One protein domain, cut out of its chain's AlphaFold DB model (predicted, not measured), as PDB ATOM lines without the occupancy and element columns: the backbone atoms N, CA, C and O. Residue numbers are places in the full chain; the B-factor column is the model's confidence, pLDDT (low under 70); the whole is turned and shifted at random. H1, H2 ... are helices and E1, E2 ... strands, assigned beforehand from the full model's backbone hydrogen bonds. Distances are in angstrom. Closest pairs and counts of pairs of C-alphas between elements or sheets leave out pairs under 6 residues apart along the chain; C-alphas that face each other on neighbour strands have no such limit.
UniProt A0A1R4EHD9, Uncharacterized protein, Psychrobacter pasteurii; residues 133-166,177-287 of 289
ATOM      1  N   PRO A 133      -4.109 -73.886  60.633       81.00
ATOM      2  CA  PRO A 133      -4.549 -73.255  59.415       81.00
ATOM      3  C   PRO A 133      -5.889 -72.570  59.592       81.00
ATOM      4  O   PRO A 133      -6.831 -73.101  60.185       81.00
ATOM      5  N   LYS A 134      -5.933 -71.341  59.089       83.69
ATOM      6  CA  LYS A 134      -7.098 -70.473  59.149       83.69
ATOM      7  C   LYS A 134      -7.388 -70.032  57.732       83.69
ATOM      8  O   LYS A 134      -6.633 -69.258  57.152       83.69
ATOM      9  N   PHE A 135      -8.487 -70.528  57.191       85.81
ATOM     10  CA  PHE A 135      -8.906 -70.205  55.839       85.81
ATOM     11  C   PHE A 135      -9.856 -69.013  55.867       85.81
ATOM     12  O   PHE A 135     -10.753 -68.939  56.708       85.81
ATOM     13  N   ILE A 136      -9.645 -68.076  54.951       85.25
ATOM     14  CA  ILE A 136     -10.576 -66.986  54.666       85.25
ATOM     15  C   ILE A 136     -10.944 -67.019  53.187       85.25
ATOM     16  O   ILE A 136     -10.144 -67.444  52.352       85.25
ATOM     17  N   LEU A 137     -12.148 -66.554  52.872       84.50
ATOM     18  CA  LEU A 137     -12.531 -66.269  51.499       84.50
ATOM     19  C   LEU A 137     -11.735 -65.042  51.031       84.50
ATOM     20  O   LEU A 137     -11.757 -64.009  51.698       84.50
ATOM     21  N   TYR A 138     -10.966 -65.191  49.954       83.88
ATOM     22  CA  TYR A 138     -10.100 -64.129  49.443       83.88
ATOM     23  C   TYR A 138     -10.802 -63.271  48.392       83.88
ATOM     24  O   TYR A 138     -10.695 -62.049  48.446       83.88
ATOM     25  N   ASP A 139     -11.551 -63.918  47.499       81.88
ATOM     26  CA  ASP A 139     -12.300 -63.273  46.421       81.88
ATOM     27  C   ASP A 139     -13.793 -63.579  46.550       81.88
ATOM     28  O   ASP A 139     -14.184 -64.590  47.143       81.88
ATOM     29  N   LEU A 140     -14.627 -62.725  45.955       75.88
ATOM     30  CA  LEU A 140     -16.052 -63.003  45.817       75.88
ATOM     31  C   LEU A 140     -16.252 -64.306  45.024       75.88
ATOM     32  O   LEU A 140     -15.548 -64.532  44.037       75.88
ATOM     33  N   PRO A 141     -17.183 -65.174  45.452       78.81
ATOM     34  CA  PRO A 141     -17.421 -66.429  44.767       78.81
ATOM     35  C   PRO A 141     -18.038 -66.133  43.405       78.81
ATOM     36  O   PRO A 141     -19.141 -65.607  43.363       78.81
ATOM     37  N   LEU A 142     -17.339 -66.459  42.321       78.19
ATOM     38  CA  LEU A 142     -17.818 -66.325  40.951       78.19
ATOM     39  C   LEU A 142     -18.698 -67.523  40.605       78.19
ATOM     40  O   LEU A 142     -18.304 -68.673  40.787       78.19
ATOM     41  N   LEU A 143     -19.879 -67.248  40.072       74.25
ATOM     42  CA  LEU A 143     -20.814 -68.268  39.637       74.25
ATOM     43  C   LEU A 143     -20.950 -68.207  38.120       74.25
ATOM     44  O   LEU A 143     -21.271 -67.159  37.576       74.25
ATOM     45  N   LEU A 144     -20.709 -69.320  37.444       74.62
ATOM     46  CA  LEU A 144     -20.816 -69.424  35.999       74.62
ATOM     47  C   LEU A 144     -21.905 -70.429  35.649       74.62
ATOM     48  O   LEU A 144     -21.871 -71.589  36.057       74.62
ATOM     49  N   PHE A 145     -22.865 -69.969  34.854       71.88
ATOM     50  CA  PHE A 145     -23.844 -70.833  34.211       71.88
ATOM     51  C   PHE A 145     -23.388 -71.111  32.795       71.88
ATOM     52  O   PHE A 145     -23.213 -70.178  32.015       71.88
ATOM     53  N   GLN A 146     -23.218 -72.386  32.469       74.75
ATOM     54  CA  GLN A 146     -22.938 -72.835  31.115       74.75
ATOM     55  C   GLN A 146     -24.093 -73.715  30.665       74.75
ATOM     56  O   GLN A 146     -24.235 -74.841  31.134       74.75
ATOM     57  N   CYS A 147     -24.928 -73.201  29.766       70.56
ATOM     58  CA  CYS A 147     -26.001 -73.982  29.163       70.56
ATOM     59  C   CYS A 147     -25.720 -74.220  27.678       70.56
ATOM     60  O   CYS A 147     -25.477 -73.277  26.926       70.56
ATOM     61  N   THR A 148     -25.804 -75.481  27.252       70.62
ATOM     62  CA  THR A 148     -25.609 -75.914  25.865       70.62
ATOM     63  C   THR A 148     -26.956 -76.217  25.228       70.62
ATOM     64  O   THR A 148     -27.767 -76.987  25.754       70.62
ATOM     65  N   ARG A 149     -27.227 -75.588  24.083       71.88
ATOM     66  CA  ARG A 149     -28.486 -75.757  23.353       71.88
ATOM     67  C   ARG A 149     -28.512 -77.090  22.607       71.88
ATOM     68  O   ARG A 149     -27.519 -77.493  22.006       71.88
ATOM     69  N   LYS A 150     -29.677 -77.740  22.582       67.12
ATOM     70  CA  LYS A 150     -29.893 -78.988  21.846       67.12
ATOM     71  C   LYS A 150     -29.597 -78.796  20.354       67.12
ATOM     72  O   LYS A 150     -30.311 -78.062  19.671       67.12
ATOM     73  N   GLY A 151     -28.558 -79.464  19.855       69.62
ATOM     74  CA  GLY A 151     -28.132 -79.397  18.451       69.62
ATOM     75  C   GLY A 151     -27.247 -78.202  18.069       69.62
ATOM     76  O   GLY A 151     -27.030 -77.994  16.875       69.62
ATOM     77  N   ALA A 152     -26.739 -77.425  19.031       60.56
ATOM     78  CA  ALA A 152     -25.686 -76.444  18.768       60.56
ATOM     79  C   ALA A 152     -24.314 -77.139  18.660       60.56
ATOM     80  O   ALA A 152     -24.016 -78.060  19.418       60.56
ATOM     81  N   PHE A 153     -23.497 -76.713  17.694       56.12
ATOM     82  CA  PHE A 153     -22.080 -77.087  17.620       56.12
ATOM     83  C   PHE A 153     -21.302 -76.377  18.746       56.12
ATOM     84  O   PHE A 153     -21.696 -75.278  19.125       56.12
ATOM     85  N   ASP A 154     -20.229 -77.015  19.233       55.75
ATOM     86  CA  ASP A 154     -19.414 -76.800  20.461       55.75
ATOM     87  C   ASP A 154     -19.093 -75.365  20.964       55.75
ATOM     88  O   ASP A 154     -18.472 -75.238  22.014       55.75
ATOM     89  N   ASP A 155     -19.494 -74.287  20.290       53.91
ATOM     90  CA  ASP A 155     -19.056 -72.911  20.589       53.91
ATOM     91  C   ASP A 155     -20.185 -71.965  21.059       53.91
ATOM     92  O   ASP A 155     -19.941 -70.809  21.390       53.91
ATOM     93  N   ASP A 156     -21.437 -72.439  21.130       51.00
ATOM     94  CA  ASP A 156     -22.612 -71.618  21.486       51.00
ATOM     95  C   ASP A 156     -22.920 -71.677  23.002       51.00
ATOM     96  O   ASP A 156     -24.045 -71.946  23.436       51.00
ATOM     97  N   SER A 157     -21.886 -71.481  23.828       53.88
ATOM     98  CA  SER A 157     -22.019 -71.425  25.289       53.88
ATOM     99  C   SER A 157     -22.432 -70.021  25.738       53.88
ATOM    100  O   SER A 157     -21.758 -69.024  25.478       53.88
ATOM    101  N   LEU A 158     -23.584 -69.922  26.405       54.03
ATOM    102  CA  LEU A 158     -24.028 -68.667  27.007       54.03
ATOM    103  C   LEU A 158     -23.381 -68.530  28.386       54.03
ATOM    104  O   LEU A 158     -23.807 -69.202  29.321       54.03
ATOM    105  N   TYR A 159     -22.385 -67.654  28.508       52.12
ATOM    106  CA  TYR A 159     -21.844 -67.249  29.803       52.12
ATOM    107  C   TYR A 159     -22.745 -66.176  30.406       52.12
ATOM    108  O   TYR A 159     -22.843 -65.067  29.881       52.12
ATOM    109  N   ILE A 160     -23.416 -66.509  31.503       54.34
ATOM    110  CA  ILE A 160     -24.090 -65.513  32.333       54.34
ATOM    111  C   ILE A 160     -23.113 -65.166  33.452       54.34
ATOM    112  O   ILE A 160     -22.997 -65.919  34.419       54.34
ATOM    113  N   GLU A 161     -22.379 -64.062  33.299       49.75
ATOM    114  CA  GLU A 161     -21.698 -63.449  34.439       49.75
ATOM    115  C   GLU A 161     -22.774 -62.842  35.355       49.75
ATOM    116  O   GLU A 161     -23.606 -62.060  34.888       49.75
ATOM    117  N   PRO A 162     -22.824 -63.220  36.640       47.56
ATOM    118  CA  PRO A 162     -23.692 -62.563  37.600       47.56
ATOM    119  C   PRO A 162     -23.184 -61.134  37.785       47.56
ATOM    120  O   PRO A 162     -22.104 -60.911  38.329       47.56
ATOM    121  N   ASP A 163     -23.964 -60.166  37.318       41.66
ATOM    122  CA  ASP A 163     -23.720 -58.755  37.594       41.66
ATOM    123  C   ASP A 163     -23.952 -58.537  39.100       41.66
ATOM    124  O   ASP A 163     -25.083 -58.635  39.592       41.66
ATOM    125  N   TYR A 164     -22.873 -58.381  39.875       46.06
ATOM    126  CA  TYR A 164     -22.987 -58.175  41.321       46.06
ATOM    127  C   TYR A 164     -23.486 -56.751  41.590       46.06
ATOM    128  O   TYR A 164     -22.955 -55.792  41.029       46.06
ATOM    129  N   PRO A 165     -24.474 -56.578  42.479       41.31
ATOM    130  CA  PRO A 165     -25.145 -55.304  42.647       41.31
ATOM    131  C   PRO A 165     -24.237 -54.352  43.423       41.31
ATOM    132  O   PRO A 165     -23.873 -54.635  44.566       41.31
ATOM    133  N   HIS A 166     -23.929 -53.187  42.853       43.12
ATOM    134  CA  HIS A 166     -23.713 -52.010  43.699       43.12
ATOM    135  C   HIS A 166     -24.953 -51.131  43.807       43.12
ATOM    136  O   HIS A 166     -25.172 -50.511  44.839       43.12
ATOM    137  N   ASP A 177     -36.934 -68.817  25.915       56.78
ATOM    138  CA  ASP A 177     -37.427 -70.151  26.213       56.78
ATOM    139  C   ASP A 177     -36.289 -71.131  26.583       56.78
ATOM    140  O   ASP A 177     -35.603 -71.678  25.716       56.78
ATOM    141  N   MET A 178     -36.062 -71.334  27.891       54.62
ATOM    142  CA  MET A 178     -34.996 -72.207  28.411       54.62
ATOM    143  C   MET A 178     -35.254 -73.694  28.116       54.62
ATOM    144  O   MET A 178     -34.406 -74.542  28.373       54.62
ATOM    145  N   THR A 179     -36.403 -74.019  27.519       60.25
ATOM    146  CA  THR A 179     -36.782 -75.368  27.074       60.25
ATOM    147  C   THR A 179     -35.875 -75.941  25.978       60.25
ATOM    148  O   THR A 179     -35.978 -77.124  25.656       60.25
ATOM    149  N   GLN A 180     -34.983 -75.129  25.400       61.31
ATOM    150  CA  GLN A 180     -34.107 -75.524  24.293       61.31
ATOM    151  C   GLN A 180     -32.698 -75.957  24.727       61.31
ATOM    152  O   GLN A 180     -31.916 -76.391  23.876       61.31
ATOM    153  N   PHE A 181     -32.359 -75.850  26.013       65.50
ATOM    154  CA  PHE A 181     -31.068 -76.296  26.536       65.50
ATOM    155  C   PHE A 181     -31.106 -77.784  26.881       65.50
ATOM    156  O   PHE A 181     -32.046 -78.268  27.509       65.50
ATOM    157  N   GLU A 182     -30.099 -78.518  26.418       68.81
ATOM    158  CA  GLU A 182     -29.969 -79.955  26.663       68.81
ATOM    159  C   GLU A 182     -29.193 -80.205  27.955       68.81
ATOM    160  O   GLU A 182     -29.606 -81.029  28.769       68.81
ATOM    161  N   TYR A 183     -28.145 -79.404  28.182       68.25
ATOM    162  CA  TYR A 183     -27.294 -79.490  29.360       68.25
ATOM    163  C   TYR A 183     -27.052 -78.116  29.973       68.25
ATOM    164  O   TYR A 183     -26.812 -77.160  29.242       68.25
ATOM    165  N   CYS A 184     -27.118 -78.020  31.299       65.50
ATOM    166  CA  CYS A 184     -26.710 -76.832  32.045       65.50
ATOM    167  C   CYS A 184     -25.782 -77.258  33.180       65.50
ATOM    168  O   CYS A 184     -26.193 -78.018  34.055       65.50
ATOM    169  N   ASN A 185     -24.557 -76.745  33.163       72.12
ATOM    170  CA  ASN A 185     -23.595 -76.872  34.245       72.12
ATOM    171  C   ASN A 185     -23.570 -75.571  35.040       72.12
ATOM    172  O   ASN A 185     -23.624 -74.472  34.477       72.12
ATOM    173  N   VAL A 186     -23.492 -75.718  36.356       73.00
ATOM    174  CA  VAL A 186     -23.262 -74.608  37.272       73.00
ATOM    175  C   VAL A 186     -21.876 -74.800  37.855       73.00
ATOM    176  O   VAL A 186     -21.648 -75.771  38.580       73.00
ATOM    177  N   ASP A 187     -20.974 -73.885  37.518       78.19
ATOM    178  CA  ASP A 187     -19.623 -73.839  38.058       78.19
ATOM    179  C   ASP A 187     -19.564 -72.739  39.115       78.19
ATOM    180  O   ASP A 187     -19.804 -71.564  38.839       78.19
ATOM    181  N   LEU A 188     -19.244 -73.116  40.345       79.19
ATOM    182  CA  LEU A 188     -19.000 -72.176  41.427       79.19
ATOM    183  C   LEU A 188     -17.505 -72.134  41.724       79.19
ATOM    184  O   LEU A 188     -16.918 -73.116  42.181       79.19
ATOM    185  N   MET A 189     -16.911 -70.970  41.496       82.56
ATOM    186  CA  MET A 189     -15.488 -70.719  41.630       82.56
ATOM    187  C   MET A 189     -15.213 -69.749  42.774       82.56
ATOM    188  O   MET A 189     -15.725 -68.636  42.792       82.56
ATOM    189  N   PHE A 190     -14.363 -70.127  43.724       85.12
ATOM    190  CA  PHE A 190     -13.885 -69.185  44.736       85.12
ATOM    191  C   PHE A 190     -12.467 -69.487  45.192       85.12
ATOM    192  O   PHE A 190     -11.971 -70.612  45.083       85.12
ATOM    193  N   THR A 191     -11.820 -68.453  45.726       86.50
ATOM    194  CA  THR A 191     -10.452 -68.534  46.227       86.50
ATOM    195  C   THR A 191     -10.459 -68.547  47.751       86.50
ATOM    196  O   THR A 191     -10.900 -67.586  48.383       86.50
ATOM    197  N   LEU A 192      -9.919 -69.602  48.362       89.38
ATOM    198  CA  LEU A 192      -9.560 -69.579  49.780       89.38
ATOM    199  C   LEU A 192      -8.104 -69.176  49.938       89.38
ATOM    200  O   LEU A 192      -7.234 -69.686  49.237       89.38
ATOM    201  N   LYS A 193      -7.828 -68.317  50.914       89.12
ATOM    202  CA  LYS A 193      -6.470 -68.006  51.349       89.12
ATOM    203  C   LYS A 193      -6.240 -68.572  52.738       89.12
ATOM    204  O   LYS A 193      -7.020 -68.302  53.653       89.12
ATOM    205  N   ASN A 194      -5.156 -69.320  52.908       88.50
ATOM    206  CA  ASN A 194      -4.697 -69.681  54.240       88.50
ATOM    207  C   ASN A 194      -3.912 -68.511  54.857       88.50
ATOM    208  O   ASN A 194      -2.930 -68.043  54.287       88.50
ATOM    209  N   ILE A 195      -4.359 -68.024  56.013       84.25
ATOM    210  CA  ILE A 195      -3.742 -66.905  56.744       84.25
ATOM    211  C   ILE A 195      -3.045 -67.337  58.041       84.25
ATOM    212  O   ILE A 195      -2.564 -66.480  58.779       84.25
ATOM    213  N   GLY A 196      -2.985 -68.637  58.339       82.00
ATOM    214  CA  GLY A 196      -2.292 -69.169  59.516       82.00
ATOM    215  C   GLY A 196      -1.661 -70.526  59.227       82.00
ATOM    216  O   GLY A 196      -2.197 -71.282  58.440       82.00
ATOM    217  N   GLY A 197      -0.524 -70.852  59.839       81.88
ATOM    218  CA  GLY A 197       0.107 -72.171  59.685       81.88
ATOM    219  C   GLY A 197       0.585 -72.551  58.270       81.88
ATOM    220  O   GLY A 197       0.073 -72.102  57.250       81.88
ATOM    221  N   ASN A 198       1.560 -73.454  58.193       82.12
ATOM    222  CA  ASN A 198       1.943 -74.095  56.933       82.12
ATOM    223  C   ASN A 198       1.135 -75.384  56.763       82.12
ATOM    224  O   ASN A 198       1.474 -76.404  57.364       82.12
ATOM    225  N   CYS A 199       0.075 -75.355  55.958       86.00
ATOM    226  CA  CYS A 199      -0.717 -76.544  55.658       86.00
ATOM    227  C   CYS A 199      -0.703 -76.892  54.168       86.00
ATOM    228  O   CYS A 199      -0.632 -76.017  53.306       86.00
ATOM    229  N   SER A 200      -0.844 -78.182  53.874       85.25
ATOM    230  CA  SER A 200      -1.152 -78.678  52.532       85.25
ATOM    231  C   SER A 200      -2.583 -79.201  52.533       85.25
ATOM    232  O   SER A 200      -2.929 -80.066  53.342       85.25
ATOM    233  N   LEU A 201      -3.435 -78.633  51.683       86.25
ATOM    234  CA  LEU A 201      -4.823 -79.060  51.554       86.25
ATOM    235  C   LEU A 201      -4.858 -80.346  50.726       86.25
ATOM    236  O   LEU A 201      -4.329 -80.393  49.620       86.25
ATOM    237  N   LYS A 202      -5.476 -81.394  51.268       87.81
ATOM    238  CA  LYS A 202      -5.543 -82.709  50.624       87.81
ATOM    239  C   LYS A 202      -6.816 -82.889  49.818       87.81
ATOM    240  O   LYS A 202      -6.769 -83.408  48.710       87.81
ATOM    241  N   HIS A 203      -7.951 -82.520  50.404       87.06
ATOM    242  CA  HIS A 203      -9.258 -82.733  49.797       87.06
ATOM    243  C   HIS A 203     -10.284 -81.758  50.377       87.06
ATOM    244  O   HIS A 203     -10.168 -81.331  51.529       87.06
ATOM    245  N   ILE A 204     -11.302 -81.428  49.588       87.38
ATOM    246  CA  ILE A 204     -12.435 -80.607  50.009       87.38
ATOM    247  C   ILE A 204     -13.712 -81.395  49.767       87.38
ATOM    248  O   ILE A 204     -13.921 -81.938  48.684       87.38
ATOM    249  N   VAL A 205     -14.571 -81.425  50.779       87.75
ATOM    250  CA  VAL A 205     -15.917 -81.981  50.671       87.75
ATOM    251  C   VAL A 205     -16.920 -80.889  50.981       87.75
ATOM    252  O   VAL A 205     -16.768 -80.169  51.968       87.75
ATOM    253  N   ILE A 206     -17.964 -80.795  50.167       86.56
ATOM    254  CA  ILE A 206     -19.164 -80.046  50.529       86.56
ATOM    255  C   ILE A 206     -20.145 -81.012  51.163       86.56
ATOM    256  O   ILE A 206     -20.411 -82.080  50.614       86.56
ATOM    257  N   LEU A 207     -20.665 -80.629  52.323       84.31
ATOM    258  CA  LEU A 207     -21.751 -81.334  52.981       84.31
ATOM    259  C   LEU A 207     -23.056 -80.606  52.654       84.31
ATOM    260  O   LEU A 207     -23.208 -79.421  52.958       84.31
ATOM    261  N   ASP A 208     -23.985 -81.327  52.033       76.06
ATOM    262  CA  ASP A 208     -25.377 -80.888  51.882       76.06
ATOM    263  C   ASP A 208     -26.117 -80.936  53.243       76.06
ATOM    264  O   ASP A 208     -25.622 -81.502  54.219       76.06
ATOM    265  N   ARG A 209     -27.347 -80.406  53.318       73.44
ATOM    266  CA  ARG A 209     -28.252 -80.471  54.482       73.44
ATOM    267  C   ARG A 209     -28.429 -81.887  55.028       73.44
ATOM    268  O   ARG A 209     -28.597 -82.064  56.230       73.44
ATOM    269  N   ASN A 210     -28.369 -82.892  54.155       75.44
ATOM    270  CA  ASN A 210     -28.466 -84.306  54.524       75.44
ATOM    271  C   ASN A 210     -27.108 -84.947  54.865       75.44
ATOM    272  O   ASN A 210     -27.031 -86.160  55.018       75.44
ATOM    273  N   SER A 211     -26.037 -84.151  54.973       75.56
ATOM    274  CA  SER A 211     -24.650 -84.608  55.156       75.56
ATOM    275  C   SER A 211     -24.129 -85.510  54.032       75.56
ATOM    276  O   SER A 211     -23.192 -86.278  54.237       75.56
ATOM    277  N   ASN A 212     -24.719 -85.415  52.839       74.31
ATOM    278  CA  ASN A 212     -24.184 -86.078  51.655       74.31
ATOM    279  C   ASN A 212     -22.899 -85.368  51.221       74.31
ATOM    280  O   ASN A 212     -22.872 -84.138  51.136       74.31
ATOM    281  N   GLU A 213     -21.855 -86.149  50.953       80.19
ATOM    282  CA  GLU A 213     -20.555 -85.640  50.529       80.19
ATOM    283  C   GLU A 213     -20.539 -85.414  49.016       80.19
ATOM    284  O   GLU A 213     -20.703 -86.350  48.232       80.19
ATOM    285  N   ILE A 214     -20.308 -84.169  48.605       77.69
ATOM    286  CA  ILE A 214     -20.038 -83.804  47.215       77.69
ATOM    287  C   ILE A 214     -18.541 -83.511  47.125       77.69
ATOM    288  O   ILE A 214     -18.037 -82.581  47.763       77.69
ATOM    289  N   SER A 215     -17.814 -84.344  46.380       71.44
ATOM    290  CA  SER A 215     -16.381 -84.159  46.147       71.44
ATOM    291  C   SER A 215     -16.153 -82.969  45.225       71.44
ATOM    292  O   SER A 215     -16.785 -82.876  44.173       71.44
ATOM    293  N   VAL A 216     -15.222 -82.095  45.594       80.50
ATOM    294  CA  VAL A 216     -14.917 -80.881  44.835       80.50
ATOM    295  C   VAL A 216     -13.484 -80.934  44.333       80.50
ATOM    296  O   VAL A 216     -12.582 -81.366  45.052       80.50
ATOM    297  N   THR A 217     -13.255 -80.446  43.115       77.25
ATOM    298  CA  THR A 217     -11.893 -80.293  42.602       77.25
ATOM    299  C   THR A 217     -11.314 -78.977  43.112       77.25
ATOM    300  O   THR A 217     -11.859 -77.900  42.866       77.25
ATOM    301  N   ALA A 218     -10.196 -79.054  43.830       81.19
ATOM    302  CA  ALA A 218      -9.471 -77.890  44.321       81.19
ATOM    303  C   ALA A 218      -8.046 -77.897  43.769       81.19
ATOM    304  O   ALA A 218      -7.325 -78.885  43.901       81.19
ATOM    305  N   ASN A 219      -7.632 -76.779  43.180       82.50
ATOM    306  CA  ASN A 219      -6.273 -76.571  42.701       82.50
ATOM    307  C   ASN A 219      -5.542 -75.614  43.648       82.50
ATOM    308  O   ASN A 219      -5.965 -74.476  43.850       82.50
ATOM    309  N   GLN A 220      -4.425 -76.065  44.220       81.69
ATOM    310  CA  GLN A 220      -3.589 -75.240  45.092       81.69
ATOM    311  C   GLN A 220      -2.503 -74.516  44.288       81.69
ATOM    312  O   GLN A 220      -1.763 -75.136  43.522       81.69
ATOM    313  N   LYS A 221      -2.345 -73.213  44.529       84.38
ATOM    314  CA  LYS A 221      -1.200 -72.421  44.068       84.38
ATOM    315  C   LYS A 221      -0.726 -71.525  45.211       84.38
ATOM    316  O   LYS A 221      -1.370 -70.533  45.545       84.38
ATOM    317  N   ASN A 222       0.429 -71.852  45.789       84.81
ATOM    318  CA  ASN A 222       0.955 -71.202  46.996       84.81
ATOM    319  C   ASN A 222      -0.058 -71.296  48.162       84.81
ATOM    320  O   ASN A 222      -0.553 -72.387  48.451       84.81
ATOM    321  N   ASP A 223      -0.378 -70.162  48.793       83.44
ATOM    322  CA  ASP A 223      -1.332 -70.049  49.909       83.44
ATOM    323  C   ASP A 223      -2.790 -69.873  49.453       83.44
ATOM    324  O   ASP A 223      -3.679 -69.659  50.281       83.44
ATOM    325  N   TYR A 224      -3.026 -69.930  48.139       84.44
ATOM    326  CA  TYR A 224      -4.328 -69.756  47.513       84.44
ATOM    327  C   TYR A 224      -4.851 -71.097  46.997       84.44
ATOM    328  O   TYR A 224      -4.146 -71.846  46.313       84.44
ATOM    329  N   PHE A 225      -6.107 -71.385  47.311       84.12
ATOM    330  CA  PHE A 225      -6.819 -72.575  46.872       84.12
ATOM    331  C   PHE A 225      -7.964 -72.141  45.974       84.12
ATOM    332  O   PHE A 225      -8.907 -71.503  46.437       84.12
ATOM    333  N   TYR A 226      -7.862 -72.488  44.696       85.44
ATOM    334  CA  TYR A 226      -8.902 -72.255  43.708       85.44
ATOM    335  C   TYR A 226      -9.830 -73.453  43.708       85.44
ATOM    336  O   TYR A 226      -9.425 -74.569  43.373       85.44
ATOM    337  N   ILE A 227     -11.061 -73.223  44.127       84.44
ATOM    338  CA  ILE A 227     -12.063 -74.266  44.279       84.44
ATOM    339  C   ILE A 227     -13.046 -74.091  43.141       84.44
ATOM    340  O   ILE A 227     -13.597 -73.005  42.999       84.44
ATOM    341  N   ASN A 228     -13.231 -75.141  42.341       82.75
ATOM    342  CA  ASN A 228     -14.273 -75.184  41.327       82.75
ATOM    343  C   ASN A 228     -15.243 -76.318  41.660       82.75
ATOM    344  O   ASN A 228     -14.865 -77.493  41.687       82.75
ATOM    345  N   ILE A 229     -16.486 -75.945  41.937       80.06
ATOM    346  CA  ILE A 229     -17.577 -76.873  42.199       80.06
ATOM    347  C   ILE A 229     -18.401 -76.943  40.931       80.06
ATOM    348  O   ILE A 229     -19.148 -76.017  40.628       80.06
ATOM    349  N   GLN A 230     -18.273 -78.063  40.235       78.00
ATOM    350  CA  GLN A 230     -19.109 -78.373  39.093       78.00
ATOM    351  C   GLN A 230     -20.292 -79.207  39.573       78.00
ATOM    352  O   GLN A 230     -20.121 -80.302  40.116       78.00
ATOM    353  N   VAL A 231     -21.495 -78.675  39.398       71.75
ATOM    354  CA  VAL A 231     -22.732 -79.368  39.757       71.75
ATOM    355  C   VAL A 231     -23.339 -79.989  38.498       71.75
ATOM    356  O   VAL A 231     -23.759 -79.273  37.592       71.75
ATOM    357  N   ASP A 232     -23.374 -81.324  38.446       66.31
ATOM    358  CA  ASP A 232     -23.940 -82.081  37.322       66.31
ATOM    359  C   ASP A 232     -25.480 -81.988  37.308       66.31
ATOM    360  O   ASP A 232     -26.168 -82.216  38.311       66.31
ATOM    361  N   GLN A 233     -26.019 -81.671  36.134       62.34
ATOM    362  CA  GLN A 233     -27.441 -81.526  35.833       62.34
ATOM    363  C   GLN A 233     -28.286 -82.772  36.138       62.34
ATOM    364  O   GLN A 233     -29.497 -82.648  36.335       62.34
ATOM    365  N   SER A 234     -27.699 -83.973  36.185       60.94
ATOM    366  CA  SER A 234     -28.436 -85.214  36.483       60.94
ATOM    367  C   SER A 234     -29.206 -85.158  37.812       60.94
ATOM    368  O   SER A 234     -30.245 -85.806  37.956       60.94
ATOM    369  N   LEU A 235     -28.762 -84.312  38.745       57.12
ATOM    370  CA  LEU A 235     -29.426 -84.047  40.021       57.12
ATOM    371  C   LEU A 235     -30.660 -83.125  39.902       57.12
ATOM    372  O   LEU A 235     -31.478 -83.082  40.821       57.12
ATOM    373  N   TYR A 236     -30.831 -82.414  38.781       61.66
ATOM    374  CA  TYR A 236     -31.759 -81.281  38.641       61.66
ATOM    375  C   TYR A 236     -32.607 -81.298  37.362       61.66
ATOM    376  O   TYR A 236     -33.127 -80.259  36.955       61.66
ATOM    377  N   SER A 237     -32.825 -82.469  36.754       55.75
ATOM    378  CA  SER A 237     -33.553 -82.654  35.480       55.75
ATOM    379  C   SER A 237     -34.950 -82.005  35.388       55.75
ATOM    380  O   SER A 237     -35.483 -81.850  34.293       55.75
ATOM    381  N   ASN A 238     -35.535 -81.574  36.512       56.59
ATOM    382  CA  ASN A 238     -36.849 -80.928  36.588       56.59
ATOM    383  C   ASN A 238     -36.812 -79.391  36.770       56.59
ATOM    384  O   ASN A 238     -37.873 -78.766  36.875       56.59
ATOM    385  N   ILE A 239     -35.634 -78.760  36.841       57.44
ATOM    386  CA  ILE A 239     -35.483 -77.324  37.133       57.44
ATOM    387  C   ILE A 239     -35.114 -76.563  35.850       57.44
ATOM    388  O   ILE A 239     -33.964 -76.218  35.628       57.44
ATOM    389  N   ILE A 240     -36.101 -76.308  34.984       55.34
ATOM    390  CA  ILE A 240     -35.913 -75.550  33.721       55.34
ATOM    391  C   ILE A 240     -36.378 -74.082  33.862       55.34
ATOM    392  O   ILE A 240     -36.253 -73.281  32.942       55.34
ATOM    393  N   ASN A 241     -36.915 -73.687  35.023       62.69
ATOM    394  CA  ASN A 241     -37.346 -72.307  35.239       62.69
ATOM    395  C   ASN A 241     -36.234 -71.490  35.912       62.69
ATOM    396  O   ASN A 241     -35.822 -71.840  37.017       62.69
ATOM    397  N   SER A 242     -35.799 -70.405  35.265       58.59
ATOM    398  CA  SER A 242     -34.763 -69.477  35.755       58.59
ATOM    399  C   SER A 242     -34.979 -69.028  37.205       58.59
ATOM    400  O   SER A 242     -34.034 -69.030  37.989       58.59
ATOM    401  N   ASP A 243     -36.224 -68.759  37.607       62.72
ATOM    402  CA  ASP A 243     -36.554 -68.349  38.980       62.72
ATOM    403  C   ASP A 243     -36.192 -69.425  40.019       62.72
ATOM    404  O   ASP A 243     -35.730 -69.117  41.112       62.72
ATOM    405  N   LYS A 244     -36.308 -70.706  39.654       66.94
ATOM    406  CA  LYS A 244     -35.960 -71.820  40.547       66.94
ATOM    407  C   LYS A 244     -34.457 -72.067  40.637       66.94
ATOM    408  O   LYS A 244     -34.017 -72.724  41.576       66.94
ATOM    409  N   VAL A 245     -33.677 -71.587  39.666       64.19
ATOM    410  CA  VAL A 245     -32.212 -71.684  39.705       64.19
ATOM    411  C   VAL A 245     -31.679 -70.768  40.802       64.19
ATOM    412  O   VAL A 245     -30.872 -71.211  41.609       64.19
ATOM    413  N   TYR A 246     -32.196 -69.541  40.912       65.56
ATOM    414  CA  TYR A 246     -31.815 -68.625  41.990       65.56
ATOM    415  C   TYR A 246     -32.173 -69.158  43.379       65.56
ATOM    416  O   TYR A 246     -31.315 -69.163  44.259       65.56
ATOM    417  N   ASP A 247     -33.383 -69.692  43.553       68.31
ATOM    418  CA  ASP A 247     -33.787 -70.329  44.813       68.31
ATOM    419  C   ASP A 247     -32.884 -71.524  45.163       68.31
ATOM    420  O   ASP A 247     -32.541 -71.741  46.327       68.31
ATOM    421  N   LEU A 248     -32.466 -72.300  44.155       67.56
ATOM    422  CA  LEU A 248     -31.555 -73.424  44.342       67.56
ATOM    423  C   LEU A 248     -30.181 -72.944  44.815       67.56
ATOM    424  O   LEU A 248     -29.652 -73.489  45.782       67.56
ATOM    425  N   LEU A 249     -29.618 -71.921  44.175       68.06
ATOM    426  CA  LEU A 249     -28.339 -71.338  44.572       68.06
ATOM    427  C   LEU A 249     -28.404 -70.793  45.988       68.06
ATOM    428  O   LEU A 249     -27.561 -71.138  46.810       68.06
ATOM    429  N   ASP A 250     -29.419 -69.991  46.298       71.81
ATOM    430  CA  ASP A 250     -29.589 -69.439  47.637       71.81
ATOM    431  C   ASP A 250     -29.721 -70.570  48.666       71.81
ATOM    432  O   ASP A 250     -29.089 -70.547  49.723       71.81
ATOM    433  N   SER A 251     -30.429 -71.652  48.323       71.31
ATOM    434  CA  SER A 251     -30.531 -72.838  49.178       71.31
ATOM    435  C   SER A 251     -29.203 -73.585  49.372       71.31
ATOM    436  O   SER A 251     -28.975 -74.104  50.472       71.31
ATOM    437  N   LEU A 252     -28.343 -73.610  48.344       69.88
ATOM    438  CA  LEU A 252     -27.007 -74.207  48.372       69.88
ATOM    439  C   LEU A 252     -26.065 -73.359  49.227       69.88
ATOM    440  O   LEU A 252     -25.422 -73.893  50.122       69.88
ATOM    441  N   PHE A 253     -26.022 -72.044  49.010       72.88
ATOM    442  CA  PHE A 253     -25.122 -71.135  49.722       72.88
ATOM    443  C   PHE A 253     -25.527 -70.894  51.175       72.88
ATOM    444  O   PHE A 253     -24.656 -70.831  52.039       72.88
ATOM    445  N   SER A 254     -26.827 -70.800  51.467       74.44
ATOM    446  CA  SER A 254     -27.340 -70.510  52.816       74.44
ATOM    447  C   SER A 254     -27.018 -71.587  53.854       74.44
ATOM    448  O   SER A 254     -27.113 -71.325  55.050       74.44
ATOM    449  N   ASN A 255     -26.658 -72.802  53.422       73.81
ATOM    450  CA  ASN A 255     -26.362 -73.931  54.309       73.81
ATOM    451  C   ASN A 255     -25.121 -74.729  53.889       73.81
ATOM    452  O   ASN A 255     -24.935 -75.856  54.352       73.81
ATOM    453  N   MET A 256     -24.277 -74.173  53.017       82.12
ATOM    454  CA  MET A 256     -23.088 -74.878  52.550       82.12
ATOM    455  C   MET A 256     -22.120 -75.082  53.715       82.12
ATOM    456  O   MET A 256     -21.610 -74.112  54.288       82.12
ATOM    457  N   GLN A 257     -21.827 -76.342  54.044       88.62
ATOM    458  CA  GLN A 257     -20.714 -76.659  54.930       88.62
ATOM    459  C   GLN A 257     -19.546 -77.166  54.101       88.62
ATOM    460  O   GLN A 257     -19.647 -78.156  53.376       88.62
ATOM    461  N   LEU A 258     -18.422 -76.483  54.226       87.38
ATOM    462  CA  LEU A 258     -17.181 -76.836  53.575       87.38
ATOM    463  C   LEU A 258     -16.307 -77.590  54.574       87.38
ATOM    464  O   LEU A 258     -15.801 -77.012  55.538       87.38
ATOM    465  N   LYS A 259     -16.113 -78.887  54.354       90.56
ATOM    466  CA  LYS A 259     -15.185 -79.700  55.134       90.56
ATOM    467  C   LYS A 259     -13.833 -79.725  54.431       90.56
ATOM    468  O   LYS A 259     -13.666 -80.338  53.376       90.56
ATOM    469  N   LEU A 260     -12.865 -79.039  55.026       89.62
ATOM    470  CA  LEU A 260     -11.500 -78.933  54.526       89.62
ATOM    471  C   LEU A 260     -10.639 -80.008  55.182       89.62
ATOM    472  O   LEU A 260     -10.456 -79.991  56.398       89.62
ATOM    473  N   PHE A 261     -10.082 -80.916  54.383       88.50
ATOM    474  CA  PHE A 261      -9.098 -81.894  54.836       88.50
ATOM    475  C   PHE A 261      -7.707 -81.390  54.494       88.50
ATOM    476  O   PHE A 261      -7.368 -81.214  53.323       88.50
ATOM    477  N   TYR A 262      -6.878 -81.191  55.508       88.25
ATOM    478  CA  TYR A 262      -5.535 -80.656  55.339       88.25
ATOM    479  C   TYR A 262      -4.537 -81.404  56.222       88.25
ATOM    480  O   TYR A 262      -4.879 -81.987  57.254       88.25
ATOM    481  N   SER A 263      -3.275 -81.396  55.806       84.25
ATOM    482  CA  SER A 263      -2.153 -81.842  56.629       84.25
ATOM    483  C   SER A 263      -1.363 -80.660  57.156       84.25
ATOM    484  O   SER A 263      -1.048 -79.736  56.402       84.25
ATOM    485  N   TYR A 264      -1.023 -80.736  58.437       79.94
ATOM    486  CA  TYR A 264      -0.155 -79.803  59.135       79.94
ATOM    487  C   TYR A 264       1.001 -80.597  59.763       79.94
ATOM    488  O   TYR A 264       0.802 -81.375  60.694       79.94
ATOM    489  N   GLY A 265       2.209 -80.463  59.210       77.62
ATOM    490  CA  GLY A 265       3.329 -81.345  59.561       77.62
ATOM    491  C   GLY A 265       3.020 -82.811  59.227       77.62
ATOM    492  O   GLY A 265       2.687 -83.131  58.088       77.62
ATOM    493  N   GLU A 266       3.115 -83.696  60.223       74.06
ATOM    494  CA  GLU A 266       2.820 -85.133  60.078       74.06
ATOM    495  C   GLU A 266       1.351 -85.492  60.362       74.06
ATOM    496  O   GLU A 266       0.918 -86.611  60.083       74.06
ATOM    497  N   THR A 267       0.552 -84.562  60.898       73.44
ATOM    498  CA  THR A 267      -0.844 -84.835  61.249       73.44
ATOM    499  C   THR A 267      -1.773 -84.469  60.094       73.44
ATOM    500  O   THR A 267      -1.601 -83.463  59.404       73.44
ATOM    501  N   SER A 268      -2.770 -85.321  59.842       80.00
ATOM    502  CA  SER A 268      -3.880 -85.018  58.933       80.00
ATOM    503  C   SER A 268      -5.118 -84.747  59.774       80.00
ATOM    504  O   SER A 268      -5.459 -85.552  60.636       80.00
ATOM    505  N   THR A 269      -5.765 -83.611  59.541       84.94
ATOM    506  CA  THR A 269      -6.950 -83.182  60.295       84.94
ATOM    507  C   THR A 269      -8.001 -82.630  59.335       84.94
ATOM    508  O   THR A 269      -7.726 -82.430  58.148       84.94
ATOM    509  N   SER A 270      -9.221 -82.420  59.824       86.25
ATOM    510  CA  SER A 270     -10.276 -81.793  59.035       86.25
ATOM    511  C   SER A 270     -11.051 -80.796  59.869       86.25
ATOM    512  O   SER A 270     -11.467 -81.131  60.978       86.25
ATOM    513  N   ASP A 271     -11.320 -79.635  59.292       86.88
ATOM    514  CA  ASP A 271     -12.196 -78.628  59.875       86.88
ATOM    515  C   ASP A 271     -13.443 -78.454  59.017       86.88
ATOM    516  O   ASP A 271     -13.392 -78.589  57.794       86.88
ATOM    517  N   ILE A 272     -14.554 -78.120  59.666       88.00
ATOM    518  CA  ILE A 272     -15.804 -77.770  58.997       88.00
ATOM    519  C   ILE A 272     -15.969 -76.257  59.087       88.00
ATOM    520  O   ILE A 272     -15.886 -75.672  60.168       88.00
ATOM    521  N   TYR A 273     -16.206 -75.631  57.946       86.62
ATOM    522  CA  TYR A 273     -16.489 -74.213  57.818       86.62
ATOM    523  C   TYR A 273     -17.909 -74.034  57.299       86.62
ATOM    524  O   TYR A 273     -18.309 -74.658  56.322       86.62
ATOM    525  N   LEU A 274     -18.671 -73.174  57.959       87.12
ATOM    526  CA  LEU A 274     -20.002 -72.766  57.543       87.12
ATOM    527  C   LEU A 274     -19.868 -71.509  56.697       87.12
ATOM    528  O   LEU A 274     -19.283 -70.525  57.156       87.12
ATOM    529  N   LEU A 275     -20.396 -71.544  55.476       82.75
ATOM    530  CA  LEU A 275     -20.539 -70.335  54.684       82.75
ATOM    531  C   LEU A 275     -21.716 -69.530  55.244       82.75
ATOM    532  O   LEU A 275     -22.861 -69.966  55.202       82.75
ATOM    533  N   SER A 276     -21.422 -68.363  55.802       80.12
ATOM    534  CA  SER A 276     -22.410 -67.424  56.315       80.12
ATOM    535  C   SER A 276     -22.533 -66.259  55.342       80.12
ATOM    536  O   SER A 276     -21.539 -65.610  55.012       80.12
ATOM    537  N   ASN A 277     -23.756 -66.014  54.874       77.12
ATOM    538  CA  ASN A 277     -24.108 -64.836  54.092       77.12
ATOM    539  C   ASN A 277     -24.559 -63.724  55.052       77.12
ATOM    540  O   ASN A 277     -25.590 -63.867  55.712       77.12
ATOM    541  N   ASN A 278     -23.783 -62.647  55.149       76.56
ATOM    542  CA  ASN A 278     -24.127 -61.446  55.909       76.56
ATOM    543  C   ASN A 278     -24.389 -60.284  54.940       76.56
ATOM    544  O   ASN A 278     -23.995 -60.337  53.780       76.56
ATOM    545  N   HIS A 279     -24.993 -59.192  55.421       70.44
ATOM    546  CA  HIS A 279     -25.212 -57.987  54.603       70.44
ATOM    547  C   HIS A 279     -23.923 -57.415  53.978       70.44
ATOM    548  O   HIS A 279     -23.997 -56.776  52.934       70.44
ATOM    549  N   ASP A 280     -22.762 -57.695  54.580       69.31
ATOM    550  CA  ASP A 280     -21.441 -57.254  54.115       69.31
ATOM    551  C   ASP A 280     -20.734 -58.277  53.195       69.31
ATOM    552  O   ASP A 280     -19.589 -58.066  52.796       69.31
ATOM    553  N   GLY A 281     -21.389 -59.402  52.872       69.44
ATOM    554  CA  GLY A 281     -20.878 -60.455  51.993       69.44
ATOM    555  C   GLY A 281     -20.751 -61.833  52.652       69.44
ATOM    556  O   GLY A 281     -21.279 -62.103  53.734       69.44
ATOM    557  N   TYR A 282     -20.034 -62.733  51.976       71.75
ATOM    558  CA  TYR A 282     -19.856 -64.122  52.400       71.75
ATOM    559  C   TYR A 282     -18.628 -64.294  53.300       71.75
ATOM    560  O   TYR A 282     -17.524 -63.872  52.960       71.75
ATOM    561  N   THR A 283     -18.795 -64.975  54.434       75.31
ATOM    562  CA  THR A 283     -17.694 -65.309  55.350       75.31
ATOM    563  C   THR A 283     -17.737 -66.780  55.743       75.31
ATOM    564  O   THR A 283     -18.808 -67.352  55.921       75.31
ATOM    565  N   PHE A 284     -16.569 -67.403  55.899       79.06
ATOM    566  CA  PHE A 284     -16.476 -68.754  56.446       79.06
ATOM    567  C   PHE A 284     -16.272 -68.696  57.958       79.06
ATOM    568  O   PHE A 284     -15.263 -68.180  58.443       79.06
ATOM    569  N   ILE A 285     -17.215 -69.261  58.706       82.69
ATOM    570  CA  ILE A 285     -17.136 -69.390  60.159       82.69
ATOM    571  C   ILE A 285     -16.808 -70.845  60.475       82.69
ATOM    572  O   ILE A 285     -17.542 -71.751  60.089       82.69
ATOM    573  N   LYS A 286     -15.694 -71.090  61.171       83.25
ATOM    574  CA  LYS A 286     -15.342 -72.442  61.621       83.25
ATOM    575  C   LYS A 286     -16.438 -72.957  62.560       83.25
ATOM    576  O   LYS A 286     -16.709 -72.328  63.582       83.25
ATOM    577  N   ALA A 287     -17.058 -74.081  62.216       84.25
ATOM    578  CA  ALA A 287     -18.032 -74.734  63.079       84.25
ATOM    579  C   ALA A 287     -17.316 -75.256  64.333       84.25
ATOM    580  O   ALA A 287     -16.271 -75.904  64.231       84.25
TER     581      ALA A 287
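What this domain is: This is residues 133 to 166 and 177 to 287 of the 289 residues of an uncharacterized protein of Psychrobacter pasteurii (UniProt A0A1R4EHD9). A strongly twisted antiparallel sheet curls round into a nearly closed barrel, made by E1, the later part of E4, and E5 to E10, with the seam between E1 and E10. The earlier part of E4 runs on out of the barrel with E2 and the short E3 as a long arm, and the one helix, H1, slants over E4 and ends at the barrel's mouth near E9. The printed part has 145 residues with one named helix and ten named strands, in the order E1 E2 E3 E4 E5 E6 E7 H1 E8 E9 E10. The sheet is branched at E4, and the class is mostly strand. The whole is compact, with a radius of gyration of the C-alphas of 16.8 A, and its outline is elongated, spanning 53 by 33 by 32 A.

How they stand to each other: E1, residues 135 to 137, is an edge strand and the antiparallel neighbour of E4, residues 181 to 194, with N 136 and O 193 at 2.9 A. E2, residues 142 to 149, is antiparallel to E4 at 162 degrees, with N 144 and O 187 at 2.8 A. E1 and E2 lie on one side of E4, beside residues 192 to 194 and 181 to 189. E3, residues 158 to 160, is an edge strand and forms a hairpin with E2, where C-alphas 145 and 160 face each other at 5.6 A, but no N and O pair across it is within hydrogen-bond range. On the other side of E4 lies E7, residues 224 to 231, antiparallel at 159 degrees, with N 190 and O 227 at 3.1 A. E5, residues 199 to 207, bends by 64 degrees at residue 202 and forms a hairpin with E6, residues 213 to 221, with N 214 and O 206 at 2.9 A. E6 and E7 form a hairpin, with N 219 and O 226 at 2.9 A. E5, E6 and E7 are a meander, each strand the antiparallel neighbour of the one before; with E4 they make a Greek key, in which the first strand is the antiparallel neighbour of the fourth. H1, residues 242 to 253, is on the sheet at a height over the sheet of 10.2 A. It lies over E4, only just not over E2 as well, on which 2 of its C-alphas fall, and runs slantwise to the strands, at 36 degrees to E4 on the local plane. Every O i to N i+4 pair in H1 is within hydrogen-bond range. E8, residues 257 to 264, is antiparallel to E5, with N 205 and O 259 at 3.0 A. A second meander is E8, E9, residues 267 to 278, and E10, residues 281 to 286; its two hairpins have N 260 and O 271 at 2.9 A, and N 276 and O 283 at 2.8 A. The closest C-alphas of H1 and E9 are those of Phe 253 and Leu 275, 6.8 A apart. E10 is an edge strand, and its closest C-alphas with E1 are those of Phe 284 and Ile 136, 6.4 A apart.

Where its parts are: E1 begins at C-alpha 135, (-8.906, -70.205, 55.839). E2 is 22.6 A long. E4, the longest strand with 14 residues, runs 38.8 A from C-alpha 181 at (-31.068, -76.296, 26.536) to C-alpha 194 at (-4.697, -69.681, 54.240). E5 is 21.7 A long, E6 24.3 A, E7 22.2 A, H1 17.1 A, E8 21.2 A and E9 33.4 A. E10, 16.3 A, ends at C-alpha 286, (-15.342, -72.442, 61.621).

The domain as a whole: The two C-alphas farthest apart are those of Asp 177 and Glu 266, at 54.7 A. Residues 167 to 176 are not printed, and C-alphas 166 and 177 stand 28.7 A apart across the cut, in the link from E3 to E4. Of the links that are printed whole, none is long. The mean pLDDT of the printed part is 74.0, and it is under 70 at residues 150 to 166, 177 to 184, 232 to 249, 252 and 280 to 281.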